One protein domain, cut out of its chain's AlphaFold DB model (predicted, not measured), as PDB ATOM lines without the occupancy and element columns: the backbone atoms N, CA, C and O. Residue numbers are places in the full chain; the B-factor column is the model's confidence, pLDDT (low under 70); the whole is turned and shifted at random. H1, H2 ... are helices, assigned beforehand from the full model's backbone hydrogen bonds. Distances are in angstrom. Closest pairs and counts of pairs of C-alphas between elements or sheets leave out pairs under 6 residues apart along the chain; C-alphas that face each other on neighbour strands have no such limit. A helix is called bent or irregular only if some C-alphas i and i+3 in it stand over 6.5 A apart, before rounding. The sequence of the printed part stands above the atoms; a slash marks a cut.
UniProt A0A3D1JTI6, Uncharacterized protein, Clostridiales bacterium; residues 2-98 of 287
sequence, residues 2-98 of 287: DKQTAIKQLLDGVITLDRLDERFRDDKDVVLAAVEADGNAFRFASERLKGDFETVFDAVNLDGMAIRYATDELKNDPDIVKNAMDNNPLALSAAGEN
ATOM      1  N   ASP A   2     183.231 148.816 167.715       96.50
ATOM      2  CA  ASP A   2     183.045 148.957 169.166       96.50
ATOM      3  C   ASP A   2     184.272 149.612 169.838       96.50
ATOM      4  O   ASP A   2     185.303 149.821 169.197       96.50
ATOM      5  N   LYS A   3     184.147 149.941 171.130       96.06
ATOM      6  CA  LYS A   3     185.180 150.629 171.920       96.06
ATOM      7  C   LYS A   3     186.482 149.833 172.051       96.06
ATOM      8  O   LYS A   3     187.549 150.417 171.897       96.06
ATOM      9  N   GLN A   4     186.415 148.524 172.299       97.38
ATOM     10  CA  GLN A   4     187.620 147.704 172.479       97.38
ATOM     11  C   GLN A   4     188.395 147.574 171.168       97.38
ATOM     12  O   GLN A   4     189.618 147.696 171.156       97.38
ATOM     13  N   THR A   5     187.679 147.395 170.056       97.06
ATOM     14  CA  THR A   5     188.289 147.385 168.725       97.06
ATOM     15  C   THR A   5     188.949 148.730 168.401       97.06
ATOM     16  O   THR A   5     190.056 148.737 167.871       97.06
ATOM     17  N   ALA A   6     188.316 149.856 168.755       97.00
ATOM     18  CA  ALA A   6     188.889 151.187 168.547       97.00
ATOM     19  C   ALA A   6     190.187 151.393 169.349       97.00
ATOM     20  O   ALA A   6     191.200 151.769 168.767       97.00
ATOM     21  N   ILE A   7     190.177 151.078 170.652       97.81
ATOM     22  CA  ILE A   7     191.360 151.155 171.530       97.81
ATOM     23  C   ILE A   7     192.502 150.309 170.972       97.81
ATOM     24  O   ILE A   7     193.620 150.792 170.831       97.81
ATOM     25  N   LYS A   8     192.216 149.059 170.592       97.44
ATOM     26  CA  LYS A   8     193.234 148.173 170.032       97.44
ATOM     27  C   LYS A   8     193.854 148.748 168.755       97.44
ATOM     28  O   LYS A   8     195.070 148.753 168.624       97.44
ATOM     29  N   GLN A   9     193.040 149.252 167.827       97.38
ATOM     30  CA  GLN A   9     193.551 149.829 166.580       97.38
ATOM     31  C   GLN A   9     194.379 151.104 166.799       97.38
ATOM     32  O   GLN A   9     195.301 151.343 166.021       97.38
ATOM     33  N   LEU A  10     194.058 151.908 167.821       96.88
ATOM     34  CA  LEU A  10     194.858 153.074 168.213       96.88
ATOM     35  C   LEU A  10     196.233 152.640 168.730       96.88
ATOM     36  O   LEU A  10     197.247 153.102 168.219       96.88
ATOM     37  N   LEU A  11     196.261 151.704 169.685       96.06
ATOM     38  CA  LEU A  11     197.499 151.192 170.284       96.06
ATOM     39  C   LEU A  11     198.385 150.451 169.272       96.06
ATOM     40  O   LEU A  11     199.606 150.558 169.324       96.06
ATOM     41  N   ASP A  12     197.779 149.751 168.309       96.00
ATOM     42  CA  ASP A  12     198.493 149.094 167.208       96.00
ATOM     43  C   ASP A  12     198.997 150.104 166.141       96.00
ATOM     44  O   ASP A  12     199.642 149.706 165.167       96.00
ATOM     45  N   GLY A  13     198.680 151.402 166.268       93.19
ATOM     46  CA  GLY A  13     199.050 152.452 165.309       93.19
ATOM     47  C   GLY A  13     198.336 152.352 163.954       93.19
ATOM     48  O   GLY A  13     198.765 152.951 162.968       93.19
ATOM     49  N   VAL A  14     197.252 151.574 163.879       96.38
ATOM     50  CA  VAL A  14     196.480 151.323 162.649       96.38
ATOM     51  C   VAL A  14     195.577 152.508 162.310       96.38
ATOM     52  O   VAL A  14     195.331 152.796 161.136       96.38
ATOM     53  N   ILE A  15     195.064 153.188 163.335       95.75
ATOM     54  CA  ILE A  15     194.199 154.359 163.203       95.75
ATOM     55  C   ILE A  15     194.647 155.452 164.168       95.75
ATOM     56  O   ILE A  15     195.217 155.172 165.215       95.75
ATOM     57  N   THR A  16     194.364 156.699 163.817       96.56
ATOM     58  CA  THR A  16     194.596 157.882 164.647       96.56
ATOM     59  C   THR A  16     193.266 158.436 165.162       96.56
ATOM     60  O   THR A  16     192.216 158.244 164.539       96.56
ATOM     61  N   LEU A  17     193.288 159.130 166.305       96.69
ATOM     62  CA  LEU A  17     192.071 159.598 166.981       96.69
ATOM     63  C   LEU A  17     191.214 160.540 166.115       96.69
ATOM     64  O   LEU A  17     189.989 160.498 166.194       96.69
ATOM     65  N   ASP A  18     191.830 161.348 165.249       96.88
ATOM     66  CA  ASP A  18     191.137 162.263 164.330       96.88
ATOM     67  C   ASP A  18     190.256 161.548 163.296       96.88
ATOM     68  O   ASP A  18     189.312 162.142 162.773       96.88
ATOM     69  N   ARG A  19     190.534 160.268 163.026       96.75
ATOM     70  CA  ARG A  19     189.778 159.439 162.081       96.75
ATOM     71  C   ARG A  19     188.607 158.699 162.724       96.75
ATOM     72  O   ARG A  19     187.854 158.038 162.007       96.75
ATOM     73  N   LEU A  20     188.469 158.766 164.046       95.94
ATOM     74  CA  LEU A  20     187.370 158.142 164.776       95.94
ATOM     75  C   LEU A  20     186.148 159.067 164.858       95.94
ATOM     76  O   LEU A  20     186.259 160.296 164.907       95.94
ATOM     77  N   ASP A  21     184.965 158.450 164.924       96.25
ATOM     78  CA  ASP A  21     183.703 159.155 165.158       96.25
ATOM     79  C   ASP A  21     183.782 160.026 166.420       96.25
ATOM     80  O   ASP A  21     184.438 159.681 167.402       96.25
ATOM     81  N   GLU A  22     183.044 161.134 166.429       95.56
ATOM     82  CA  GLU A  22     183.053 162.115 167.524       95.56
ATOM     83  C   GLU A  22     182.776 161.496 168.902       95.56
ATOM     84  O   GLU A  22     183.438 161.842 169.874       95.56
ATOM     85  N   ARG A  23     181.898 160.486 168.975       96.88
ATOM     86  CA  ARG A  23     181.614 159.747 170.217       96.88
ATOM     87  C   ARG A  23     182.847 159.092 170.856       96.88
ATOM     88  O   ARG A  23     182.856 158.888 172.058       96.88
ATOM     89  N   PHE A  24     183.855 158.725 170.060       97.88
ATOM     90  CA  PHE A  24     185.109 158.149 170.551       97.88
ATOM     91  C   PHE A  24     186.100 159.234 170.973       97.88
ATOM     92  O   PHE A  24     186.860 159.034 171.911       97.88
ATOM     93  N   ARG A  25     186.052 160.399 170.317       97.88
ATOM     94  CA  ARG A  25     186.808 161.594 170.718       97.88
ATOM     95  C   ARG A  25     186.274 162.221 172.010       97.88
ATOM     96  O   ARG A  25     186.975 163.014 172.626       97.88
ATOM     97  N   ASP A  26     185.062 161.852 172.419       98.06
ATOM     98  CA  ASP A  26     184.443 162.218 173.696       98.06
ATOM     99  C   ASP A  26     184.427 161.064 174.728       98.06
ATOM    100  O   ASP A  26     183.837 161.206 175.796       98.06
ATOM    101  N   ASP A  27     185.079 159.926 174.455       98.44
ATOM    102  CA  ASP A  27     185.223 158.815 175.410       98.44
ATOM    103  C   ASP A  27     186.614 158.850 176.063       98.44
ATOM    104  O   ASP A  27     187.627 158.718 175.374       98.44
ATOM    105  N   LYS A  28     186.658 159.013 177.395       98.19
ATOM    106  CA  LYS A  28     187.900 159.153 178.175       98.19
ATOM    107  C   LYS A  28     188.898 158.026 177.888       98.19
ATOM    108  O   LYS A  28     190.042 158.310 177.553       98.19
ATOM    109  N   ASP A  29     188.476 156.764 177.964       98.44
ATOM    110  CA  ASP A  29     189.402 155.629 177.832       98.44
ATOM    111  C   ASP A  29     189.957 155.515 176.406       98.44
ATOM    112  O   ASP A  29     191.112 155.147 176.210       98.44
ATOM    113  N   VAL A  30     189.142 155.840 175.396       98.50
ATOM    114  CA  VAL A  30     189.586 155.834 173.994       98.50
ATOM    115  C   VAL A  30     190.576 156.964 173.731       98.50
ATOM    116  O   VAL A  30     191.580 156.749 173.053       98.50
ATOM    117  N   VAL A  31     190.319 158.152 174.285       98.62
ATOM    118  CA  VAL A  31     191.239 159.290 174.193       98.62
ATOM    119  C   VAL A  31     192.558 158.979 174.893       98.62
ATOM    120  O   VAL A  31     193.604 159.183 174.284       98.62
ATOM    121  N   LEU A  32     192.541 158.445 176.117       98.50
ATOM    122  CA  LEU A  32     193.770 158.117 176.847       98.50
ATOM    123  C   LEU A  32     194.585 157.023 176.148       98.50
ATOM    124  O   LEU A  32     195.795 157.176 176.014       98.50
ATOM    125  N   ALA A  33     193.940 155.990 175.595       98.06
ATOM    126  CA  ALA A  33     194.630 154.997 174.767       98.06
ATOM    127  C   ALA A  33     195.262 155.616 173.506       98.06
ATOM    128  O   ALA A  33     196.326 155.193 173.064       98.06
ATOM    129  N   ALA A  34     194.625 156.635 172.920       98.12
ATOM    130  CA  ALA A  34     195.213 157.364 171.803       98.12
ATOM    131  C   ALA A  34     196.429 158.200 172.227       98.12
ATOM    132  O   ALA A  34     197.398 158.242 171.478       98.12
ATOM    133  N   VAL A  35     196.386 158.846 173.401       97.94
ATOM    134  CA  VAL A  35     197.517 159.619 173.957       97.94
ATOM    135  C   VAL A  35     198.696 158.709 174.290       97.94
ATOM    136  O   VAL A  35     199.838 159.068 174.025       97.94
ATOM    137  N   GLU A  36     198.427 157.514 174.815       97.12
ATOM    138  CA  GLU A  36     199.453 156.500 175.070       97.12
ATOM    139  C   GLU A  36     200.173 156.071 173.778       97.12
ATOM    140  O   GLU A  36     201.388 155.885 173.778       97.12
ATOM    141  N   ALA A  37     199.439 155.954 172.664       96.00
ATOM    142  CA  ALA A  37     200.007 155.608 171.360       96.00
ATOM    143  C   ALA A  37     200.731 156.789 170.675       96.00
ATOM    144  O   ALA A  37     201.789 156.610 170.073       96.00
ATOM    145  N   ASP A  38     200.154 157.989 170.749       95.25
ATOM    146  CA  ASP A  38     200.711 159.247 170.245       95.25
ATOM    147  C   ASP A  38     200.306 160.386 171.183       95.25
ATOM    148  O   ASP A  38     199.153 160.817 171.196       95.25
ATOM    149  N   GLY A  39     201.271 160.935 171.918       90.94
ATOM    150  CA  GLY A  39     201.024 162.003 172.884       90.94
ATOM    151  C   GLY A  39     200.355 163.259 172.298       90.94
ATOM    152  O   GLY A  39     199.613 163.965 172.988       90.94
ATOM    153  N   ASN A  40     200.480 163.501 170.984       93.88
ATOM    154  CA  ASN A  40     199.778 164.603 170.319       93.88
ATOM    155  C   ASN A  40     198.291 164.325 170.058       93.88
ATOM    156  O   ASN A  40     197.567 165.252 169.678       93.88
ATOM    157  N   ALA A  41     197.809 163.094 170.250       97.56
ATOM    158  CA  ALA A  41     196.428 162.713 169.980       97.56
ATOM    159  C   ALA A  41     195.426 163.514 170.820       97.56
ATOM    160  O   ALA A  41     194.321 163.788 170.345       97.56
ATOM    161  N   PHE A  42     195.818 163.982 172.014       98.06
ATOM    162  CA  PHE A  42     194.938 164.735 172.917       98.06
ATOM    163  C   PHE A  42     194.319 165.986 172.265       98.06
ATOM    164  O   PHE A  42     193.205 166.390 172.598       98.06
ATOM    165  N   ARG A  43     194.968 166.557 171.240       98.00
ATOM    166  CA  ARG A  43     194.430 167.683 170.454       98.00
ATOM    167  C   ARG A  43     193.066 167.413 169.816       98.00
ATOM    168  O   ARG A  43     192.332 168.364 169.533       98.00
ATOM    169  N   PHE A  44     192.758 166.144 169.547       98.12
ATOM    170  CA  PHE A  44     191.529 165.705 168.889       98.12
ATOM    171  C   PHE A  44     190.425 165.313 169.869       98.12
ATOM    172  O   PHE A  44     189.313 165.052 169.415       98.12
ATOM    173  N   ALA A  45     190.707 165.289 171.175       98.19
ATOM    174  CA  ALA A  45     189.691 165.079 172.197       98.19
ATOM    175  C   ALA A  45     188.597 166.158 172.123       98.19
ATOM    176  O   ALA A  45     188.821 167.268 171.620       98.19
ATOM    177  N   SER A  46     187.410 165.832 172.623       98.38
ATOM    178  CA  SER A  46     186.317 166.790 172.754       98.38
ATOM    179  C   SER A  46     186.702 167.944 173.685       98.38
ATOM    180  O   SER A  46     187.503 167.788 174.609       98.38
ATOM    181  N   GLU A  47     186.083 169.110 173.493       98.00
ATOM    182  CA  GLU A  47     186.287 170.255 174.394       98.00
ATOM    183  C   GLU A  47     185.867 169.931 175.837       98.00
ATOM    184  O   GLU A  47     186.495 170.396 176.784       98.00
ATOM    185  N   ARG A  48     184.865 169.055 176.011       98.19
ATOM    186  CA  ARG A  48     184.449 168.548 177.324       98.19
ATOM    187  C   ARG A  48     185.590 167.815 178.034       98.19
ATOM    188  O   ARG A  48     185.807 168.062 179.211       98.19
ATOM    189  N   LEU A  49     186.311 166.934 177.334       98.50
ATOM    190  CA  LEU A  49     187.432 166.183 177.908       98.50
ATOM    191  C   LEU A  49     188.695 167.038 178.088       98.50
ATOM    192  O   LEU A  49     189.442 166.821 179.035       98.50
ATOM    193  N   LYS A  50     188.920 168.041 177.232       98.50
ATOM    194  CA  LYS A  50     190.018 169.015 177.399       98.50
ATOM    195  C   LYS A  50     189.838 169.939 178.606       98.50
ATOM    196  O   LYS A  50     190.818 170.520 179.067       98.50
ATOM    197  N   GLY A  51     188.603 170.103 179.077       97.94
ATOM    198  CA  GLY A  51     188.259 170.826 180.302       97.94
ATOM    199  C   GLY A  51     187.983 169.921 181.505       97.94
ATOM    200  O   GLY A  51     187.631 170.428 182.566       97.94
ATOM    201  N   ASP A  52     188.115 168.600 181.360       98.44
ATOM    202  CA  ASP A  52     187.907 167.655 182.454       98.44
ATOM    203  C   ASP A  52     189.215 167.429 183.215       98.44
ATOM    204  O   ASP A  52     190.197 166.948 182.648       98.44
ATOM    205  N   PHE A  53     189.217 167.761 184.507       98.19
ATOM    206  CA  PHE A  53     190.415 167.685 185.342       98.19
ATOM    207  C   PHE A  53     191.031 166.282 185.332       98.19
ATOM    208  O   PHE A  53     192.225 166.145 185.091       98.19
ATOM    209  N   GLU A  54     190.223 165.240 185.558       98.19
ATOM    210  CA  GLU A  54     190.717 163.864 185.669       98.19
ATOM    211  C   GLU A  54     191.297 163.378 184.336       98.19
ATOM    212  O   GLU A  54     192.379 162.799 184.298       98.19
ATOM    213  N   THR A  55     190.616 163.662 183.223       98.44
ATOM    214  CA  THR A  55     191.102 163.291 181.888       98.44
ATOM    215  C   THR A  55     192.388 164.029 181.516       98.44
ATOM    216  O   THR A  55     193.306 163.403 180.990       98.44
ATOM    217  N   VAL A  56     192.488 165.336 181.787       98.50
ATOM    218  CA  VAL A  56     193.719 166.098 181.523       98.50
ATOM    219  C   VAL A  56     194.854 165.613 182.418       98.50
ATOM    220  O   VAL A  56     195.960 165.435 181.918       98.50
ATOM    221  N   PHE A  57     194.593 165.363 183.703       98.25
ATOM    222  CA  PHE A  57     195.587 164.850 184.647       98.25
ATOM    223  C   PHE A  57     196.167 163.504 184.184       98.25
ATOM    224  O   PHE A  57     197.386 163.329 184.175       98.25
ATOM    225  N   ASP A  58     195.313 162.582 183.732       98.19
ATOM    226  CA  ASP A  58     195.748 161.298 183.176       98.19
ATOM    227  C   ASP A  58     196.502 161.482 181.847       98.19
ATOM    228  O   ASP A  58     197.540 160.859 181.627       98.19
ATOM    229  N   ALA A  59     196.032 162.378 180.972       98.19
ATOM    230  CA  ALA A  59     196.672 162.645 179.685       98.19
ATOM    231  C   ALA A  59     198.077 163.247 179.844       98.19
ATOM    232  O   ALA A  59     198.999 162.811 179.158       98.19
ATOM    233  N   VAL A  60     198.272 164.205 180.762       98.06
ATOM    234  CA  VAL A  60     199.602 164.788 181.026       98.06
ATOM    235  C   VAL A  60     200.550 163.816 181.721       98.06
ATOM    236  O   VAL A  60     201.767 163.978 181.629       98.06
ATOM    237  N   ASN A  61     200.003 162.800 182.394       96.81
ATOM    238  CA  ASN A  61     200.793 161.722 182.967       96.81
ATOM    239  C   ASN A  61     201.303 160.738 181.898       96.81
ATOM    240  O   ASN A  61     202.346 160.118 182.082       96.81
ATOM    241  N   LEU A  62     200.582 160.599 180.780       96.62
ATOM    242  CA  LEU A  62     201.021 159.822 179.617       96.62
ATOM    243  C   LEU A  62     201.993 160.623 178.735       96.62
ATOM    244  O   LEU A  62     203.035 160.108 178.338       96.62
ATOM    245  N   ASP A  63     201.677 161.891 178.457       96.50
ATOM    246  CA  ASP A  63     202.567 162.840 177.780       96.50
ATOM    247  C   ASP A  63     202.386 164.250 178.353       96.50
ATOM    248  O   ASP A  63     201.361 164.900 178.142       96.50
ATOM    249  N   GLY A  64     203.428 164.783 178.995       96.19
ATOM    250  CA  GLY A  64     203.418 166.131 179.566       96.19
ATOM    251  C   GLY A  64     203.088 167.248 178.563       96.19
ATOM    252  O   GLY A  64     202.650 168.324 178.971       96.19
ATOM    253  N   MET A  65     203.241 167.031 177.248       96.81
ATOM    254  CA  MET A  65     202.820 168.004 176.226       96.81
ATOM    255  C   MET A  65     201.309 168.058 175.995       96.81
ATOM    256  O   MET A  65     200.841 169.029 175.390       96.81
ATOM    257  N   ALA A  66     200.532 167.101 176.509       97.62
ATOM    258  CA  ALA A  66     199.073 167.112 176.410       97.62
ATOM    259  C   ALA A  66     198.457 168.388 177.016       97.62
ATOM    260  O   ALA A  66     197.435 168.874 176.522       97.62
ATOM    261  N   ILE A  67     199.130 169.014 177.994       97.31
ATOM    262  CA  ILE A  67     198.694 170.267 178.632       97.31
ATOM    263  C   ILE A  67     198.438 171.396 177.619       97.31
ATOM    264  O   ILE A  67     197.563 172.234 177.828       97.31
ATOM    265  N   ARG A  68     199.117 171.384 176.461       96.50
ATOM    266  CA  ARG A  68     198.943 172.372 175.377       96.50
ATOM    267  C   ARG A  68     197.517 172.441 174.843       96.50
ATOM    268  O   ARG A  68     197.124 173.476 174.297       96.50
ATOM    269  N   TYR A  69     196.767 171.351 174.970       97.19
ATOM    270  CA  TYR A  69     195.412 171.224 174.443       97.19
ATOM    271  C   TYR A  69     194.332 171.316 175.519       97.19
ATOM    272  O   TYR A  69     193.160 171.337 175.162       97.19
ATOM    273  N   ALA A  70     194.706 171.407 176.799       97.56
ATOM    274  CA  ALA A  70     193.760 171.664 177.876       97.56
ATOM    275  C   ALA A  70     193.172 173.086 177.786       97.56
ATOM    276  O   ALA A  70     193.719 173.964 177.099       97.56
ATOM    277  N   THR A  71     192.063 173.313 178.491       97.19
ATOM    278  CA  THR A  71     191.482 174.654 178.659       97.19
ATOM    279  C   THR A  71     192.438 175.583 179.408       97.19
ATOM    280  O   THR A  71     193.318 175.133 180.143       97.19
ATOM    281  N   ASP A  72     192.263 176.896 179.248       95.56
ATOM    282  CA  ASP A  72     193.107 177.890 179.926       95.56
ATOM    283  C   ASP A  72     193.022 177.778 181.455       95.56
ATOM    284  O   ASP A  72     194.012 177.997 182.146       95.56
ATOM    285  N   GLU A  73     191.866 177.377 181.984       94.94
ATOM    286  CA  GLU A  73     191.672 177.113 183.413       94.94
ATOM    287  C   GLU A  73     192.619 176.009 183.906       94.94
ATOM    288  O   GLU A  73     193.372 176.231 184.852       94.94
ATOM    289  N   LEU A  74     192.664 174.858 183.223       96.81
ATOM    290  CA  LEU A  74     193.513 173.724 183.611       96.81
ATOM    291  C   LEU A  74     194.992 173.932 183.270       96.81
ATOM    292  O   LEU A  74     195.871 173.436 183.967       96.81
ATOM    293  N   LYS A  75     195.295 174.709 182.231       95.75
ATOM    294  CA  LYS A  75     196.664 175.142 181.918       95.75
ATOM    295  C   LYS A  75     197.283 176.018 183.005       95.75
ATOM    296  O   LYS A  75     198.507 176.074 183.108       95.75
ATOM    297  N   ASN A  76     196.454 176.718 183.774       93.25
ATOM    298  CA  ASN A  76     196.870 177.536 184.911       93.25
ATOM    299  C   ASN A  76     196.721 176.804 186.255       93.25
ATOM    300  O   ASN A  76     197.019 177.388 187.296       93.25
ATOM    301  N   ASP A  77     196.291 175.540 186.249       93.69
ATOM    302  CA  ASP A  77     196.200 174.725 187.454       93.69
ATOM    303  C   ASP A  77     197.605 174.247 187.879       93.69
ATOM    304  O   ASP A  77     198.288 173.553 187.112       93.69
ATOM    305  N   PRO A  78     198.087 174.609 189.086       89.94
ATOM    306  CA  PRO A  78     199.428 174.247 189.526       89.94
ATOM    307  C   PRO A  78     199.675 172.739 189.610       89.94
ATOM    308  O   PRO A  78     200.811 172.317 189.392       89.94
ATOM    309  N   ASP A  79     198.665 171.931 189.932       91.75
ATOM    310  CA  ASP A  79     198.826 170.486 190.096       91.75
ATOM    311  C   ASP A  79     198.925 169.795 188.732       91.75
ATOM    312  O   ASP A  79     199.794 168.939 188.540       91.75
ATOM    313  N   ILE A  80     198.137 170.245 187.746       95.12
ATOM    314  CA  ILE A  80     198.262 169.800 186.349       95.12
ATOM    315  C   ILE A  80     199.634 170.172 185.780       95.12
ATOM    316  O   ILE A  80     200.311 169.316 185.210       95.12
ATOM    317  N   VAL A  81     200.090 171.419 185.961       93.88
ATOM    318  CA  VAL A  81     201.404 171.868 185.457       93.88
ATOM    319  C   VAL A  81     202.545 171.075 186.091       93.88
ATOM    320  O   VAL A  81     203.466 170.646 185.391       93.88
ATOM    321  N   LYS A  82     202.489 170.842 187.407       89.94
ATOM    322  CA  LYS A  82     203.512 170.068 188.121       89.94
ATOM    323  C   LYS A  82     203.573 168.616 187.654       89.94
ATOM    324  O   LYS A  82     204.684 168.116 187.491       89.94
ATOM    325  N   ASN A  83     202.422 167.975 187.435       92.81
ATOM    326  CA  ASN A  83     202.345 166.611 186.908       92.81
ATOM    327  C   ASN A  83     202.850 166.549 185.455       92.81
ATOM    328  O   ASN A  83     203.722 165.748 185.127       92.81
ATOM    329  N   ALA A  84     202.416 167.475 184.598       94.62
ATOM    330  CA  ALA A  84     202.901 167.551 183.221       94.62
ATOM    331  C   ALA A  84     204.434 167.682 183.154       94.62
ATOM    332  O   ALA A  84     205.089 167.069 182.312       94.62
ATOM    333  N   MET A  85     205.022 168.432 184.087       92.06
ATOM    334  CA  MET A  85     206.469 168.572 184.207       92.06
ATOM    335  C   MET A  85     207.209 167.335 184.720       92.06
ATOM    336  O   MET A  85     208.400 167.214 184.434       92.06
ATOM    337  N   ASP A  86     206.549 166.439 185.461       89.88
ATOM    338  CA  ASP A  86     207.147 165.155 185.853       89.88
ATOM    339  C   ASP A  86     207.453 164.284 184.635       89.88
ATOM    340  O   ASP A  86     208.474 163.598 184.609       89.88
ATOM    341  N   ASN A  87     206.621 164.381 183.598       90.06
ATOM    342  CA  ASN A  87     206.798 163.632 182.360       90.06
ATOM    343  C   ASN A  87     207.569 164.414 181.290       90.06
ATOM    344  O   ASN A  87     208.306 163.824 180.499       90.06
ATOM    345  N   ASN A  88     207.443 165.746 181.254       90.88
ATOM    346  CA  ASN A  88     208.165 166.574 180.293       90.88
ATOM    347  C   ASN A  88     208.481 167.982 180.840       90.88
ATOM    348  O   ASN A  88     207.585 168.824 180.914       90.88
ATOM    349  N   PRO A  89     209.756 168.320 181.118       86.06
ATOM    350  CA  PRO A  89     210.141 169.641 181.627       86.06
ATOM    351  C   PRO A  89     209.750 170.825 180.728       86.06
ATOM    352  O   PRO A  89     209.632 171.950 181.212       86.06
ATOM    353  N   LEU A  90     209.526 170.603 179.426       87.94
ATOM    354  CA  LEU A  90     209.064 171.651 178.510       87.94
ATOM    355  C   LEU A  90     207.598 172.047 178.756       87.94
ATOM    356  O   LEU A  90     207.150 173.070 178.230       87.94
ATOM    357  N   ALA A  91     206.861 171.284 179.576       92.94
ATOM    358  CA  ALA A  91     205.442 171.495 179.853       92.94
ATOM    359  C   ALA A  91     205.160 172.857 180.482       92.94
ATOM    360  O   ALA A  91     204.116 173.440 180.214       92.94
ATOM    361  N   LEU A  92     206.122 173.424 181.215       91.25
ATOM    362  CA  LEU A  92     205.986 174.764 181.779       91.25
ATOM    363  C   LEU A  92     205.779 175.843 180.709       91.25
ATOM    364  O   LEU A  92     205.006 176.767 180.917       91.25
ATOM    365  N   SER A  93     206.432 175.714 179.548       88.12
ATOM    366  CA  SER A  93     206.270 176.673 178.440       88.12
ATOM    367  C   SER A  93     204.986 176.455 177.632       88.12
ATOM    368  O   SER A  93     204.572 177.318 176.865       88.12
ATOM    369  N   ALA A  94     204.381 175.280 177.795       90.12
ATOM    370  CA  ALA A  94     203.119 174.870 177.196       90.12
ATOM    371  C   ALA A  94     201.898 175.137 178.097       90.12
ATOM    372  O   ALA A  94     200.763 175.030 177.623       90.12
ATOM    373  N   ALA A  95     202.140 175.434 179.375       92.12
ATOM    374  CA  ALA A  95     201.142 175.796 180.365       92.12
ATOM    375  C   ALA A  95     200.532 177.180 180.076       92.12
ATOM    376  O   ALA A  95     200.812 177.817 179.058       92.12
ATOM    377  N   GLY A  96     199.650 177.626 180.966       85.75
ATOM    378  CA  GLY A  96     198.917 178.874 180.809       85.75
ATOM    379  C   GLY A  96     199.823 180.100 180.873       85.75
ATOM    380  O   GLY A  96     200.984 180.030 181.292       85.75
ATOM    381  N   GLU A  97     199.294 181.237 180.420       81.50
ATOM    382  CA  GLU A  97     200.055 182.483 180.369       81.50
ATOM    383  C   GLU A  97     200.677 182.819 181.732       81.50
ATOM    384  O   GLU A  97     199.987 182.961 182.737       81.50
ATOM    385  N   ASN A  98     201.996 183.036 181.739       84.75
ATOM    386  CA  ASN A  98     202.782 183.426 182.911       84.75
ATOM    387  C   ASN A  98     202.934 182.354 184.006       84.75
ATOM    388  O   ASN A  98     203.413 182.688 185.090       84.75
TER     389      ASN A  98
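AT A GLANCE: This is residues 2 to 98 of the 287 residues of an uncharacterized protein of Clostridiales bacterium (UniProt A0A3D1JTI6). The chain winds as a short solenoid of stacked turns: the longer helices H1, H3, H6 and H9 lie side by side in one row, running the same way, and H4, H7 and H10 make a second row packed on it. The four-residue helices H2, H5 and H8 lie along one edge, where the chain turns back toward the first row. The printed part has 97 residues, with ten named helices, H1 to H10 in chain order, and no named strand; its class is all helix. It is compact, with a radius of gyration of the C-alphas of 12.7 A, yet elongated, spanning 41 by 22 by 17 A.

IN THESE COORDINATES: Find C-alpha 3 at (185.180, 150.629, 171.920); from there H1, residues 3 to 11, runs 12.4 A. H2 is residues 22 to 25, and H3, residues 28 to 37, covers 14.3 A. Next come H4, residues 39 to 44, 10.9 A, and H5, residues 47 to 50. H4 is irregular, but only just: C-alphas 39 and 42 are 6.7 A apart. Look for H6, residues 53 to 62, starting at C-alpha 53 (190.415, 167.685, 185.342) and 14.4 A long. H7, residues 64 to 69, 10.8 A, and H8, residues 72 to 75, follow. H9, residues 78 to 87, is 14.8 A long, and H10, residues 91 to 94, ends at C-alpha 94 (203.119, 174.870, 177.196).

HOW THE PARTS SIT: Begin at the hub, H7, which touches five helices. It forms a hairpin with H6, at a steep tilt of 45 degrees, opposite ways; their closest C-alphas, Val 60 and Ala 66, are 5.2 A apart. H7 touches H4, the same way at a shallow tilt of 15 degrees, closest at Arg 43 and Tyr 69, C-alphas 5.4 A apart. It touches H9 at Gly 64 and Ala 84, closest C-alphas 4.0 A apart, and H10 at Arg 68 and Ala 94, 5.2 A. H7 and H8 touch only at the corner, and only just, with 3 pairs of C-alphas within 8 A; the closest, Ile 67 and Lys 75, are 6.2 A apart. H6 touches H9 at a shallow tilt of 19 degrees, the same way, closest at the C-alphas of Val 60 and Ala 84, 4.8 A. H1 is apart from H6. In H1, H3 and H6 every O i to N i+4 pair is within hydrogen-bond range, in H9 5 of 6; H4 and H7 each have 0 of 2, but 2 of 3 O i to N i+3 pairs.

THE WHOLE: The C-alphas farthest apart, Asp 2 and Asn 98, are 42.0 A apart. The printed part has no cut and no long link. Its mean pLDDT is 95.5, and no printed residue is under 70.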